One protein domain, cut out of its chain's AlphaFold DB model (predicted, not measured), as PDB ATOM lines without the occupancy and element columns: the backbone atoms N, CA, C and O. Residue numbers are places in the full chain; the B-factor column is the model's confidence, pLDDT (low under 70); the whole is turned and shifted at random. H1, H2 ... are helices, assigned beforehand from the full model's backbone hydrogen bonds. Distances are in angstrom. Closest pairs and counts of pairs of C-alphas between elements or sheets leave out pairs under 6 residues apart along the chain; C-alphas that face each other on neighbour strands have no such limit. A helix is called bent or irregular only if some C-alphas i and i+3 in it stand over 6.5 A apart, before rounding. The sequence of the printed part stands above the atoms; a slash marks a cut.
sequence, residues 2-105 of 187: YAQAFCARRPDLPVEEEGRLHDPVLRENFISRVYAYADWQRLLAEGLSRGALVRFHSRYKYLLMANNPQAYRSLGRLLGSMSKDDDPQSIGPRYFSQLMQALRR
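AT A GLANCE: This is residues 2 to 105 of the 187 residues of the protein "DUF1722 domain-containing protein" of Pseudomonas putida S11 (UniProt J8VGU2). Four helices, H3 to H6, lie side by side in an elongated up-and-down bundle, each running against the one before it. H4, H5 and H6 pack on each other, while the long H3 joins more loosely through H4 and H6; short H2 sits at the corner where H3 begins, and H1 is set off to the side, touching no helix. The printed part has 104 residues with six named helices, H1 to H6 in that order, and no named strand; the class is all helix. The whole is compact, with a radius of gyration of the C-alphas of 14.3 A and spans of 47 by 29 by 20 A.

HOW THE PARTS SIT: H1, residues 2 to 9, is apart from H2, residues 18 to 22. H2 and H3, residues 24 to 46, only just touch, and only at the corner, with 3 pairs of C-alphas within 8 A; the closest are those of Leu 21 and Arg 27, 4.8 A apart. H3, with residues 36 to 43 alone, only just touches H4, residues 50 to 67, with 3 such pairs; the closest C-alphas, of Leu 43 and Ala 52, are 7.5 A apart. These two form a helical hairpin at a shallow tilt of 4 degrees, opposite ways. H4 and H5, residues 69 to 80, form another hairpin at a shallow tilt of 9 degrees; their closest C-alphas, of Met 65 and Tyr 72, are 5.1 A apart. H5 and H6, residues 88 to 103, form a third at a shallow tilt of 10 degrees, with the closest C-alphas, of Ala 71 and Ala 102, 6.3 A apart; H6 touches H5 with residues 95 to 102 alone. H6 touches H4, the same way at a shallow tilt of 11 degrees; the closest C-alphas, of Arg 50 and Pro 88, are 5.7 A apart. H6, with residues 100 to 103 alone, only just touches H3, with 3 pairs of C-alphas within 8 A; the closest, of Arg 33 and Leu 103, are 6.7 A apart. H3 and H5 are apart. In H1, H3 and H5 every O i to N i+4 pair is within hydrogen-bond range; in H4 it is 12 of 14, in H6 10 of 12, and in H2 0 of 1, beside 1 of 2 O i to N i+3 pairs.

IN THESE COORDINATES: H1 begins at C-alpha 2, (319.657, 254.308, 280.853), and is 10.8 A long; H2 is 7.5 A long. H3, the longest, runs 33.3 A from C-alpha 24, (293.938, 246.410, 279.524). H4, 23.9 A long, has a kink of 54 degrees near residue 60 and is irregular, with C-alphas 59 and 62 7.7 A apart. H5 is 16.3 A long. H6, 21.3 A long, is only just irregular, with C-alphas 90 and 93 6.7 A apart, and ends at C-alpha 103, (299.848, 254.656, 267.371).

THE WHOLE: The two C-alphas farthest apart, those of His 22 and Asp 85, are 46.9 A from each other. The printed part has no cut and no long link. The mean pLDDT of the printed part is 94.8, that of H1 is 80, and no printed residue is under 70.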
ATOM      1  N   TYR A   2     319.517 255.205 282.020       76.56
ATOM      2  CA  TYR A   2     319.657 254.308 280.853       76.56
ATOM      3  C   TYR A   2     318.393 254.166 279.986       76.56
ATOM      4  O   TYR A   2     318.489 254.245 278.765       76.56
ATOM      5  N   ALA A   3     317.206 254.036 280.594       75.25
ATOM      6  CA  ALA A   3     315.947 253.897 279.852       75.25
ATOM      7  C   ALA A   3     315.626 255.132 278.986       75.25
ATOM      8  O   ALA A   3     315.270 255.002 277.821       75.25
ATOM      9  N   GLN A   4     315.833 256.341 279.517       77.12
ATOM     10  CA  GLN A   4     315.566 257.584 278.788       77.12
ATOM     11  C   GLN A   4     316.509 257.761 277.587       77.12
ATOM     12  O   GLN A   4     316.057 258.095 276.494       77.12
ATOM     13  N   ALA A   5     317.803 257.471 277.761       80.62
ATOM     14  CA  ALA A   5     318.777 257.505 276.671       80.62
ATOM     15  C   ALA A   5     318.500 256.427 275.604       80.62
ATOM     16  O   ALA A   5     318.687 256.673 274.412       80.62
ATOM     17  N   PHE A   6     318.026 255.246 276.012       82.00
ATOM     18  CA  PHE A   6     317.601 254.184 275.099       82.00
ATOM     19  C   PHE A   6     316.386 254.605 274.262       82.00
ATOM     20  O   PHE A   6     316.437 254.525 273.034       82.00
ATOM     21  N   CYS A   7     315.340 255.138 274.902       82.81
ATOM     22  CA  CYS A   7     314.147 255.640 274.217       82.81
ATOM     23  C   CYS A   7     314.468 256.798 273.261       82.81
ATOM     24  O   CYS A   7     313.921 256.852 272.163       82.81
ATOM     25  N   ALA A   8     315.383 257.698 273.637       80.75
ATOM     26  CA  ALA A   8     315.808 258.801 272.773       80.75
ATOM     27  C   ALA A   8     316.524 258.312 271.500       80.75
ATOM     28  O   ALA A   8     316.335 258.880 270.428       80.75
ATOM     29  N   ARG A   9     317.321 257.239 271.601       85.75
ATOM     30  CA  ARG A   9     318.032 256.637 270.457       85.75
ATOM     31  C   ARG A   9     317.148 255.742 269.591       85.75
ATOM     32  O   ARG A   9     317.515 255.452 268.456       85.75
ATOM     33  N   ARG A  10     316.019 255.266 270.121       86.75
ATOM     34  CA  ARG A  10     315.075 254.378 269.427       86.75
ATOM     35  C   ARG A  10     313.640 254.873 269.602       86.75
ATOM     36  O   ARG A  10     312.838 254.192 270.240       86.75
ATOM     37  N   PRO A  11     313.300 256.044 269.038       89.06
ATOM     38  CA  PRO A  11     311.991 256.648 269.247       89.06
ATOM     39  C   PRO A  11     310.853 255.767 268.714       89.06
ATOM     40  O   PRO A  11     309.770 255.752 269.288       89.06
ATOM     41  N   ASP A  12     311.079 254.981 267.666       93.25
ATOM     42  CA  ASP A  12     310.006 254.179 267.066       93.25
ATOM     43  C   ASP A  12     309.805 252.822 267.752       93.25
ATOM     44  O   ASP A  12     308.819 252.134 267.481       93.25
ATOM     45  N   LEU A  13     310.708 252.435 268.660       92.94
ATOM     46  CA  LEU A  13     310.586 251.187 269.400       92.94
ATOM     47  C   LEU A  13     309.448 251.300 270.432       92.94
ATOM     48  O   LEU A  13     309.427 252.247 271.224       92.94
ATOM     49  N   PRO A  14     308.504 250.344 270.472       93.38
ATOM     50  CA  PRO A  14     307.475 250.319 271.500       93.38
ATOM     51  C   PRO A  14     308.094 250.114 272.883       93.38
ATOM     52  O   PRO A  14     308.752 249.110 273.140       93.38
ATOM     53  N   VAL A  15     307.844 251.064 273.777       91.25
ATOM     54  CA  VAL A  15     308.183 250.990 275.201       91.25
ATOM     55  C   VAL A  15     306.930 251.355 275.995       91.25
ATOM     56  O   VAL A  15     306.146 252.200 275.548       91.25
ATOM     57  N   GLU A  16     306.727 250.687 277.128       91.75
ATOM     58  CA  GLU A  16     305.673 250.971 278.103       91.75
ATOM     59  C   GLU A  16     306.169 250.621 279.512       91.75
ATOM     60  O   GLU A  16     307.048 249.771 279.669       91.75
ATOM     61  N   GLU A  17     305.633 251.294 280.527       88.38
ATOM     62  CA  GLU A  17     305.951 251.006 281.928       88.38
ATOM     63  C   GLU A  17     305.168 249.785 282.420       88.38
ATOM     64  O   GLU A  17     303.962 249.686 282.195       88.38
ATOM     65  N   GLU A  18     305.826 248.881 283.147       86.69
ATOM     66  CA  GLU A  18     305.217 247.636 283.638       86.69
ATOM     67  C   GLU A  18     303.918 247.883 284.420       86.69
ATOM     68  O   GLU A  18     302.894 247.267 284.135       86.69
ATOM     69  N   GLY A  19     303.920 248.858 285.335       86.50
ATOM     70  CA  GLY A  19     302.736 249.215 286.118       86.50
ATOM     71  C   GLY A  19     301.536 249.623 285.256       86.50
ATOM     72  O   GLY A  19     300.400 249.297 285.598       86.50
ATOM     73  N   ARG A  20     301.780 250.263 284.105       90.88
ATOM     74  CA  ARG A  20     300.744 250.714 283.165       90.88
ATOM     75  C   ARG A  20     300.184 249.581 282.309       90.88
ATOM     76  O   ARG A  20     299.064 249.697 281.826       90.88
ATOM     77  N   LEU A  21     300.910 248.471 282.159       91.44
ATOM     78  CA  LEU A  21     300.439 247.287 281.431       91.44
ATOM     79  C   LEU A  21     299.360 246.492 282.186       91.44
ATOM     80  O   LEU A  21     298.762 245.584 281.605       91.44
ATOM     81  N   HIS A  22     299.071 246.836 283.445       88.94
ATOM     82  CA  HIS A  22     297.884 246.335 284.143       88.94
ATOM     83  C   HIS A  22     296.586 246.917 283.573       88.94
ATOM     84  O   HIS A  22     295.547 246.260 283.644       88.94
ATOM     85  N   ASP A  23     296.636 248.110 282.972       92.94
ATOM     86  CA  ASP A  23     295.500 248.657 282.240       92.94
ATOM     87  C   ASP A  23     295.321 247.880 280.918       92.94
ATOM     88  O   ASP A  23     296.245 247.814 280.094       92.94
ATOM     89  N   PRO A  24     294.148 247.266 280.684       89.44
ATOM     90  CA  PRO A  24     293.938 246.410 279.524       89.44
ATOM     91  C   PRO A  24     294.018 247.168 278.193       89.44
ATOM     92  O   PRO A  24     294.481 246.587 277.211       89.44
ATOM     93  N   VAL A  25     293.622 248.444 278.158       91.12
ATOM     94  CA  VAL A  25     293.650 249.281 276.950       91.12
ATOM     95  C   VAL A  25     295.087 249.671 276.615       91.12
ATOM     96  O   VAL A  25     295.513 249.537 275.466       91.12
ATOM     97  N   LEU A  26     295.872 250.088 277.615       93.69
ATOM     98  CA  LEU A  26     297.295 250.395 277.422       93.69
ATOM     99  C   LEU A  26     298.073 249.158 276.967       93.69
ATOM    100  O   LEU A  26     298.887 249.243 276.045       93.69
ATOM    101  N   ARG A  27     297.783 247.995 277.558       93.50
ATOM    102  CA  ARG A  27     298.391 246.719 277.171       93.50
ATOM    103  C   ARG A  27     298.039 246.316 275.739       93.50
ATOM    104  O   ARG A  27     298.940 245.971 274.979       93.50
ATOM    105  N   GLU A  28     296.767 246.379 275.342       92.44
ATOM    106  CA  GLU A  28     296.338 246.074 273.966       92.44
ATOM    107  C   GLU A  28     296.992 247.015 272.945       92.44
ATOM    108  O   GLU A  28     297.508 246.562 271.913       92.44
ATOM    109  N   ASN A  29     297.070 248.312 273.261       95.00
ATOM    110  CA  ASN A  29     297.756 249.289 272.424       95.00
ATOM    111  C   ASN A  29     299.262 249.007 272.307       95.00
ATOM    112  O   ASN A  29     299.809 249.024 271.201       95.00
ATOM    113  N   PHE A  30     299.937 248.742 273.427       95.81
ATOM    114  CA  PHE A  30     301.363 248.423 273.449       95.81
ATOM    115  C   PHE A  30     301.670 247.189 272.596       95.81
ATOM    116  O   PHE A  30     302.525 247.255 271.713       95.81
ATOM    117  N   ILE A  31     300.924 246.097 272.785       95.38
ATOM    118  CA  ILE A  31     301.112 244.870 272.004       95.38
ATOM    119  C   ILE A  31     300.852 245.120 270.514       95.38
ATOM    120  O   ILE A  31     301.646 244.698 269.676       95.38
ATOM    121  N   SER A  32     299.814 245.884 270.160       95.44
ATOM    122  CA  SER A  32     299.558 246.262 268.762       95.44
ATOM    123  C   SER A  32     300.734 247.027 268.136       95.44
ATOM    124  O   SER A  32     301.097 246.777 266.983       95.44
ATOM    125  N   ARG A  33     301.385 247.919 268.896       97.31
ATOM    126  CA  ARG A  33     302.605 248.625 268.467       97.31
ATOM    127  C   ARG A  33     303.801 247.683 268.305       97.31
ATOM    128  O   ARG A  33     304.567 247.864 267.362       97.31
ATOM    129  N   VAL A  34     303.957 246.681 269.175       97.00
ATOM    130  CA  VAL A  34     305.002 245.643 269.050       97.00
ATOM    131  C   VAL A  34     304.861 244.886 267.732       97.00
ATOM    132  O   VAL A  34     305.838 244.773 266.991       97.00
ATOM    133  N   TYR A  35     303.649 244.446 267.384       97.00
ATOM    134  CA  TYR A  35     303.408 243.766 266.109       97.00
ATOM    135  C   TYR A  35     303.602 244.693 264.901       97.00
ATOM    136  O   TYR A  35     304.217 244.277 263.923       97.00
ATOM    137  N   ALA A  36     303.164 245.956 264.976       97.81
ATOM    138  CA  ALA A  36     303.429 246.945 263.925       97.81
ATOM    139  C   ALA A  36     304.929 247.162 263.681       97.81
ATOM    140  O   ALA A  36     305.377 247.200 262.535       97.81
ATOM    141  N   TYR A  37     305.715 247.246 264.756       98.25
ATOM    142  CA  TYR A  37     307.165 247.357 264.665       98.25
ATOM    143  C   TYR A  37     307.801 246.097 264.074       98.25
ATOM    144  O   TYR A  37     308.641 246.198 263.183       98.25
ATOM    145  N   ALA A  38     307.379 244.909 264.509       97.62
ATOM    146  CA  ALA A  38     307.891 243.646 263.980       97.62
ATOM    147  C   ALA A  38     307.561 243.442 262.487       97.62
ATOM    148  O   ALA A  38     308.409 242.954 261.739       97.62
ATOM    149  N   ASP A  39     306.354 243.814 262.044       97.75
ATOM    150  CA  ASP A  39     305.973 243.817 260.623       97.75
ATOM    151  C   ASP A  39     306.857 244.799 259.828       97.75
ATOM    152  O   ASP A  39     307.302 244.476 258.727       97.75
ATOM    153  N   TRP A  40     307.174 245.970 260.392       98.38
ATOM    154  CA  TRP A  40     308.058 246.946 259.750       98.38
ATOM    155  C   TRP A  40     309.506 246.460 259.630       98.38
ATOM    156  O   TRP A  40     310.115 246.623 258.577       98.38
ATOM    157  N   GLN A  41     310.061 245.819 260.664       98.31
ATOM    158  CA  GLN A  41     311.417 245.255 260.586       98.31
ATOM    159  C   GLN A  41     311.529 244.187 259.489       98.31
ATOM    160  O   GLN A  41     312.524 244.154 258.768       98.31
ATOM    161  N   ARG A  42     310.495 243.352 259.317       98.19
ATOM    162  CA  ARG A  42     310.426 242.389 258.206       98.19
ATOM    163  C   ARG A  42     310.398 243.090 256.850       98.19
ATOM    164  O   ARG A  42     311.170 242.730 255.971       98.19
ATOM    165  N   LEU A  43     309.589 244.139 256.716       98.19
ATOM    166  CA  LEU A  43     309.537 244.943 255.498       98.19
ATOM    167  C   LEU A  43     310.891 245.580 255.149       98.19
ATOM    168  O   LEU A  43     311.269 245.618 253.982       98.19
ATOM    169  N   LEU A  44     311.634 246.070 256.146       97.88
ATOM    170  CA  LEU A  44     312.980 246.608 255.932       97.88
ATOM    171  C   LEU A  44     313.952 245.536 255.423       97.88
ATOM    172  O   LEU A  44     314.756 245.832 254.543       97.88
ATOM    173  N   ALA A  45     313.860 244.309 255.941       97.81
ATOM    174  CA  ALA A  45     314.680 243.188 255.484       97.81
ATOM    175  C   ALA A  45     314.340 242.748 254.046       97.81
ATOM    176  O   ALA A  45     315.231 242.342 253.306       97.81
ATOM    177  N   GLU A  46     313.072 242.856 253.641       97.12
ATOM    178  CA  GLU A  46     312.610 242.591 252.267       97.12
ATOM    179  C   GLU A  46     312.954 243.730 251.287       97.12
ATOM    180  O   GLU A  46     313.054 243.507 250.080       97.12
ATOM    181  N   GLY A  47     313.145 244.946 251.804       97.00
ATOM    182  CA  GLY A  47     313.468 246.145 251.041       97.00
ATOM    183  C   GLY A  47     312.263 247.065 250.809       97.00
ATOM    184  O   GLY A  47     311.150 246.644 250.478       97.00
ATOM    185  N   LEU A  48     312.493 248.374 250.954       97.88
ATOM    186  CA  LEU A  48     311.456 249.376 250.736       97.88
ATOM    187  C   LEU A  48     311.244 249.652 249.247       97.88
ATOM    188  O   LEU A  48     312.168 249.936 248.492       97.88
ATOM    189  N   SER A  49     309.973 249.656 248.857       97.62
ATOM    190  CA  SER A  49     309.495 250.204 247.589       97.62
ATOM    191  C   SER A  49     308.205 250.983 247.827       97.62
ATOM    192  O   SER A  49     307.523 250.770 248.834       97.62
ATOM    193  N   ARG A  50     307.811 251.846 246.884       97.06
ATOM    194  CA  ARG A  50     306.521 252.558 246.952       97.06
ATOM    195  C   ARG A  50     305.354 251.589 247.162       97.06
ATOM    196  O   ARG A  50     304.510 251.812 248.025       97.06
ATOM    197  N   GLY A  51     305.332 250.484 246.413       96.94
ATOM    198  CA  GLY A  51     304.306 249.451 246.557       96.94
ATOM    199  C   GLY A  51     304.319 248.804 247.944       96.94
ATOM    200  O   GLY A  51     303.261 248.584 248.526       96.94
ATOM    201  N   ALA A  52     305.504 248.551 248.504       98.00
ATOM    202  CA  ALA A  52     305.646 247.973 249.835       98.00
ATOM    203  C   ALA A  52     305.144 248.927 250.940       98.00
ATOM    204  O   ALA A  52     304.389 248.499 251.812       98.00
ATOM    205  N   LEU A  53     305.451 250.229 250.844       98.31
ATOM    206  CA  LEU A  53     304.931 251.260 251.755       98.31
ATOM    207  C   LEU A  53     303.404 251.372 251.683       98.31
ATOM    208  O   LEU A  53     302.733 251.395 252.714       98.31
ATOM    209  N   VAL A  54     302.840 251.393 250.471       97.56
ATOM    210  CA  VAL A  54     301.385 251.457 250.268       97.56
ATOM    211  C   VAL A  54     300.690 250.209 250.816       97.56
ATOM    212  O   VAL A  54     299.657 250.337 251.475       97.56
ATOM    213  N   ARG A  55     301.246 249.007 250.601       97.81
ATOM    214  CA  ARG A  55     300.706 247.766 251.185       97.81
ATOM    215  C   ARG A  55     300.757 247.795 252.710       97.81
ATOM    216  O   ARG A  55     299.746 247.514 253.353       97.81
ATOM    217  N   PHE A  56     301.893 248.193 253.285       98.44
ATOM    218  CA  PHE A  56     302.042 248.320 254.733       98.44
ATOM    219  C   PHE A  56     301.020 249.306 255.308       98.44
ATOM    220  O   PHE A  56     300.277 248.974 256.230       98.44
ATOM    221  N   HIS A  57     300.899 250.496 254.717       98.44
ATOM    222  CA  HIS A  57     299.891 251.469 255.123       98.44
ATOM    223  C   HIS A  57     298.477 250.915 255.012       98.44
ATOM    224  O   HIS A  57     297.696 251.041 255.950       98.44
ATOM    225  N   SER A  58     298.158 250.250 253.903       97.44
ATOM    226  CA  SER A  58     296.828 249.686 253.669       97.44
ATOM    227  C   SER A  58     296.432 248.667 254.730       97.44
ATOM    228  O   SER A  58     295.270 248.653 255.118       97.44
ATOM    229  N   ARG A  59     297.382 247.866 255.229       98.12
ATOM    230  CA  ARG A  59     297.194 246.908 256.332       98.12
ATOM    231  C   ARG A  59     296.933 247.590 257.678       98.12
ATOM    232  O   ARG A  59     296.133 247.092 258.467       98.12
ATOM    233  N   TYR A  60     297.576 248.727 257.946       98.44
ATOM    234  CA  TYR A  60     297.494 249.428 259.235       98.44
ATOM    235  C   TYR A  60     296.521 250.612 259.264       98.44
ATOM    236  O   TYR A  60     296.285 251.172 260.335       98.44
ATOM    237  N   LYS A  61     295.925 251.001 258.133       98.00
ATOM    238  CA  LYS A  61     295.177 252.261 258.015       98.00
ATOM    239  C   LYS A  61     294.015 252.379 259.006       98.00
ATOM    240  O   LYS A  61     293.792 253.461 259.535       98.00
ATOM    241  N   TYR A  62     293.290 251.289 259.280       98.50
ATOM    242  CA  TYR A  62     292.155 251.312 260.209       98.50
ATOM    243  C   TYR A  62     292.593 251.331 261.670       98.50
ATOM    244  O   TYR A  62     291.931 251.961 262.488       98.50
ATOM    245  N   LEU A  63     293.738 250.719 261.987       97.75
ATOM    246  CA  LEU A  63     294.352 250.875 263.303       97.75
ATOM    247  C   LEU A  63     294.771 252.337 263.484       97.75
ATOM    248  O   LEU A  63     294.314 253.010 264.399       97.75
ATOM    249  N   LEU A  64     295.506 252.883 262.517       98.25
ATOM    250  CA  LEU A  64     295.892 254.288 262.512       98.25
ATOM    251  C   LEU A  64     294.684 255.234 262.598       98.25
ATOM    252  O   LEU A  64     294.743 256.225 263.316       98.25
ATOM    253  N   MET A  65     293.579 254.924 261.918       98.50
ATOM    254  CA  MET A  65     292.338 255.692 262.001       98.50
ATOM    255  C   MET A  65     291.721 255.653 263.402       98.50
ATOM    256  O   MET A  65     291.295 256.696 263.895       98.50
ATOM    257  N   ALA A  66     291.697 254.487 264.055       98.00
ATOM    258  CA  ALA A  66     291.197 254.357 265.420       98.00
ATOM    259  C   ALA A  66     292.045 255.184 266.406       98.00
ATOM    260  O   ALA A  66     291.518 255.932 267.233       98.00
ATOM    261  N   ASN A  67     293.372 255.094 266.296       97.94
ATOM    262  CA  ASN A  67     294.302 255.759 267.210       97.94
ATOM    263  C   ASN A  67     294.443 257.265 266.927       97.94
ATOM    264  O   ASN A  67     294.588 258.068 267.850       97.94
ATOM    265  N   ASN A  68     294.421 257.672 265.654       98.19
ATOM    266  CA  ASN A  68     294.657 259.051 265.238       98.19
ATOM    267  C   ASN A  68     294.093 259.357 263.823       98.19
ATOM    268  O   ASN A  68     294.809 259.249 262.819       98.19
ATOM    269  N   PRO A  69     292.840 259.841 263.718       97.50
ATOM    270  CA  PRO A  69     292.211 260.193 262.439       97.50
ATOM    271  C   PRO A  69     292.942 261.279 261.631       97.50
ATOM    272  O   PRO A  69     292.802 261.359 260.407       97.50
ATOM    273  N   GLN A  70     293.703 262.156 262.292       97.88
ATOM    274  CA  GLN A  70     294.516 263.163 261.608       97.88
ATOM    275  C   GLN A  70     295.714 262.508 260.919       97.88
ATOM    276  O   GLN A  70     295.910 262.729 259.725       97.88
ATOM    277  N   ALA A  71     296.456 261.662 261.639       98.00
ATOM    278  CA  ALA A  71     297.594 260.929 261.092       98.00
ATOM    279  C   ALA A  71     297.172 259.970 259.973       98.00
ATOM    280  O   ALA A  71     297.860 259.874 258.962       98.00
ATOM    281  N   TYR A  72     296.005 259.325 260.098       98.25
ATOM    282  CA  TYR A  72     295.406 258.532 259.020       98.25
ATOM    283  C   TYR A  72     295.312 259.326 257.709       98.25
ATOM    284  O   TYR A  72     295.796 258.876 256.670       98.25
ATOM    285  N   ARG A  73     294.763 260.547 257.762       97.88
ATOM    286  CA  ARG A  73     294.624 261.410 256.578       97.88
ATOM    287  C   ARG A  73     295.965 261.924 256.064       97.88
ATOM    288  O   ARG A  73     296.177 261.940 254.854       97.88
ATOM    289  N   SER A  74     296.855 262.374 256.949       98.25
ATOM    290  CA  SER A  74     298.137 262.959 256.535       98.25
ATOM    291  C   SER A  74     299.085 261.912 255.953       98.25
ATOM    292  O   SER A  74     299.690 262.162 254.916       98.25
ATOM    293  N   LEU A  75     299.176 260.731 256.569       98.44
ATOM    294  CA  LEU A  75     300.036 259.643 256.099       98.44
ATOM    295  C   LEU A  75     299.482 258.973 254.844       98.44
ATOM    296  O   LEU A  75     300.251 258.666 253.935       98.44
ATOM    297  N   GLY A  76     298.158 258.821 254.747       97.44
ATOM    298  CA  GLY A  76     297.523 258.374 253.508       97.44
ATOM    299  C   GLY A  76     297.808 259.332 252.350       97.44
ATOM    300  O   GLY A  76     298.169 258.893 251.261       97.44
ATOM    301  N   ARG A  77     297.734 260.649 252.596       97.69
ATOM    302  CA  ARG A  77     298.091 261.667 251.597       97.69
ATOM    303  C   ARG A  77     299.568 261.608 251.218       97.69
ATOM    304  O   ARG A  77     299.851 261.633 250.030       97.69
ATOM    305  N   LEU A  78     300.473 261.495 252.196       97.56
ATOM    306  CA  LEU A  78     301.920 261.397 251.969       97.56
ATOM    307  C   LEU A  78     302.263 260.268 250.990       97.56
ATOM    308  O   LEU A  78     303.017 260.485 250.047       97.56
ATOM    309  N   LEU A  79     301.705 259.074 251.198       97.06
ATOM    310  CA  LEU A  79     301.965 257.938 250.311       97.06
ATOM    311  C   LEU A  79     301.198 258.036 248.986       97.06
ATOM    312  O   LEU A  79     301.698 257.608 247.947       97.06
ATOM    313  N   GLY A  80     299.994 258.615 249.008       95.31
ATOM    314  CA  GLY A  80     299.187 258.851 247.811       95.31
ATOM    315  C   GLY A  80     299.809 259.867 246.849       95.31
ATOM    316  O   GLY A  80     299.632 259.732 245.642       95.31
ATOM    317  N   SER A  81     300.565 260.841 247.365       95.00
ATOM    318  CA  SER A  81     301.270 261.847 246.563       95.00
ATOM    319  C   SER A  81     302.627 261.389 246.032       95.00
ATOM    320  O   SER A  81     303.242 262.145 245.289       95.00
ATOM    321  N   MET A  82     303.106 260.192 246.397       95.75
ATOM    322  CA  MET A  82     304.392 259.696 245.902       95.75
ATOM    323  C   MET A  82     304.370 259.515 244.378       95.75
ATOM    324  O   MET A  82     303.469 258.868 243.831       95.75
ATOM    325  N   SER A  83     305.393 260.030 243.708       93.50
ATOM    326  CA  SER A  83     305.647 259.871 242.279       93.50
ATOM    327  C   SER A  83     306.606 258.696 242.012       93.50
ATOM    328  O   SER A  83     306.822 257.843 242.875       93.50
ATOM    329  N   LYS A  84     307.114 258.581 240.778       90.19
ATOM    330  CA  LYS A  84     308.177 257.619 240.436       90.19
ATOM    331  C   LYS A  84     309.573 258.123 240.825       90.19
ATOM    332  O   LYS A  84     310.466 257.298 240.961       90.19
ATOM    333  N   ASP A  85     309.725 259.433 241.004       93.94
ATOM    334  CA  ASP A  85     311.003 260.090 241.301       93.94
ATOM    335  C   ASP A  85     311.285 260.147 242.811       93.94
ATOM    336  O   ASP A  85     312.402 260.428 243.238       93.94
ATOM    337  N   ASP A  86     310.270 259.869 243.632       95.88
ATOM    338  CA  ASP A  86     310.401 259.792 245.081       95.88
ATOM    339  C   ASP A  86     311.120 258.511 245.518       95.88
ATOM    340  O   ASP A  86     310.686 257.401 245.203       95.88
ATOM    341  N   ASP A  87     312.159 258.664 246.341       96.69
ATOM    342  CA  ASP A  87     312.892 257.546 246.932       96.69
ATOM    343  C   ASP A  87     312.154 256.956 248.159       96.69
ATOM    344  O   ASP A  87     312.020 257.621 249.200       96.69
ATOM    345  N   PRO A  88     311.707 255.684 248.101       97.38
ATOM    346  CA  PRO A  88     311.082 255.006 249.233       97.38
ATOM    347  C   PRO A  88     311.992 254.883 250.460       97.38
ATOM    348  O   PRO A  88     311.471 254.829 251.574       97.38
ATOM    349  N   GLN A  89     313.318 254.846 250.283       97.12
ATOM    350  CA  GLN A  89     314.275 254.732 251.389       97.12
ATOM    351  C   GLN A  89     314.368 256.030 252.196       97.12
ATOM    352  O   GLN A  89     314.507 255.991 253.416       97.12
ATOM    353  N   SER A  90     314.197 257.180 251.543       96.25
ATOM    354  CA  SER A  90     314.093 258.484 252.205       96.25
ATOM    355  C   SER A  90     312.732 258.689 252.895       96.25
ATOM    356  O   SER A  90     312.651 259.158 254.035       96.25
ATOM    357  N   ILE A  91     311.630 258.297 252.242       97.25
ATOM    358  CA  ILE A  91     310.269 258.531 252.760       97.25
ATOM    359  C   ILE A  91     309.881 257.538 253.862       97.25
ATOM    360  O   ILE A  91     309.222 257.926 254.832       97.25
ATOM    361  N   GLY A  92     310.270 256.270 253.723       98.00
ATOM    362  CA  GLY A  92     309.852 255.170 254.591       98.00
ATOM    363  C   GLY A  92     310.109 255.408 256.083       98.00
ATOM    364  O   GLY A  92     309.156 255.312 256.858       98.00
ATOM    365  N   PRO A  93     311.332 255.780 256.507       97.06
ATOM    366  CA  PRO A  93     311.634 256.063 257.910       97.06
ATOM    367  C   PRO A  93     310.776 257.192 258.492       97.06
ATOM    368  O   PRO A  93     310.222 257.054 259.582       97.06
ATOM    369  N   ARG A  94     310.582 258.290 257.744       97.19
ATOM    370  CA  ARG A  94     309.735 259.413 258.180       97.19
ATOM    371  C   ARG A  94     308.270 258.997 258.308       97.19
ATOM    372  O   ARG A  94     307.621 259.338 259.296       97.19
ATOM    373  N   TYR A  95     307.762 258.256 257.325       98.50
ATOM    374  CA  TYR A  95     306.415 257.690 257.355       98.50
ATOM    375  C   TYR A  95     306.219 256.794 258.587       98.50
ATOM    376  O   TYR A  95     305.247 256.964 259.327       98.50
ATOM    377  N   PHE A  96     307.147 255.866 258.827       98.50
ATOM    378  CA  PHE A  96     307.030 254.903 259.914       98.50
ATOM    379  C   PHE A  96     307.124 255.572 261.283       98.50
ATOM    380  O   PHE A  96     306.316 255.271 262.159       98.50
ATOM    381  N   SER A  97     308.023 256.545 261.448       98.06
ATOM    382  CA  SER A  97     308.137 257.281 262.706       98.06
ATOM    383  C   SER A  97     306.857 258.051 263.046       98.06
ATOM    384  O   SER A  97     306.346 257.973 264.166       98.06
ATOM    385  N   GLN A  98     306.243 258.708 262.057       98.25
ATOM    386  CA  GLN A  98     304.951 259.377 262.236       98.25
ATOM    387  C   GLN A  98     303.813 258.387 262.536       98.25
ATOM    388  O   GLN A  98     302.942 258.680 263.361       98.25
ATOM    389  N   LEU A  99     303.821 257.205 261.910       98.56
ATOM    390  CA  LEU A  99     302.870 256.135 262.211       98.56
ATOM    391  C   LEU A  99     303.025 255.658 263.659       98.56
ATOM    392  O   LEU A  99     302.039 255.617 264.392       98.56
ATOM    393  N   MET A 100     304.246 255.362 264.108       98.25
ATOM    394  CA  MET A 100     304.497 254.896 265.474       98.25
ATOM    395  C   MET A 100     304.164 255.965 266.511       98.25
ATOM    396  O   MET A 100     303.551 255.651 267.532       98.25
ATOM    397  N   GLN A 101     304.473 257.236 266.237       97.19
ATOM    398  CA  GLN A 101     304.062 258.355 267.085       97.19
ATOM    399  C   GLN A 101     302.534 258.437 267.212       97.19
ATOM    400  O   GLN A 101     302.016 258.644 268.311       97.19
ATOM    401  N   ALA A 102     301.807 258.254 266.110       97.56
ATOM    402  CA  ALA A 102     300.352 258.267 266.108       97.56
ATOM    403  C   ALA A 102     299.753 257.077 266.876       97.56
ATOM    404  O   ALA A 102     298.818 257.271 267.654       97.56
ATOM    405  N   LEU A 103     300.316 255.877 266.709       97.19
ATOM    406  CA  LEU A 103     299.848 254.656 267.371       97.19
ATOM    407  C   LEU A 103     300.103 254.632 268.885       97.19
ATOM    408  O   LEU A 103     299.479 253.829 269.574       97.19
ATOM    409  N   ARG A 104     300.972 255.500 269.430       95.19
ATOM    410  CA  ARG A 104     301.153 255.650 270.891       95.19
ATOM    411  C   ARG A 104     299.890 256.135 271.604       95.19
ATOM    412  O   ARG A 104     299.756 255.930 272.806       95.19
ATOM    413  N   ARG A 105     298.987 256.820 270.898       95.12
ATOM    414  CA  ARG A 105     297.705 257.255 271.463       95.12
ATOM    415  C   ARG A 105     296.756 256.069 271.497       95.12
ATOM    416  O   ARG A 105     296.582 255.412 270.476       95.12
TER     417      ARG A 105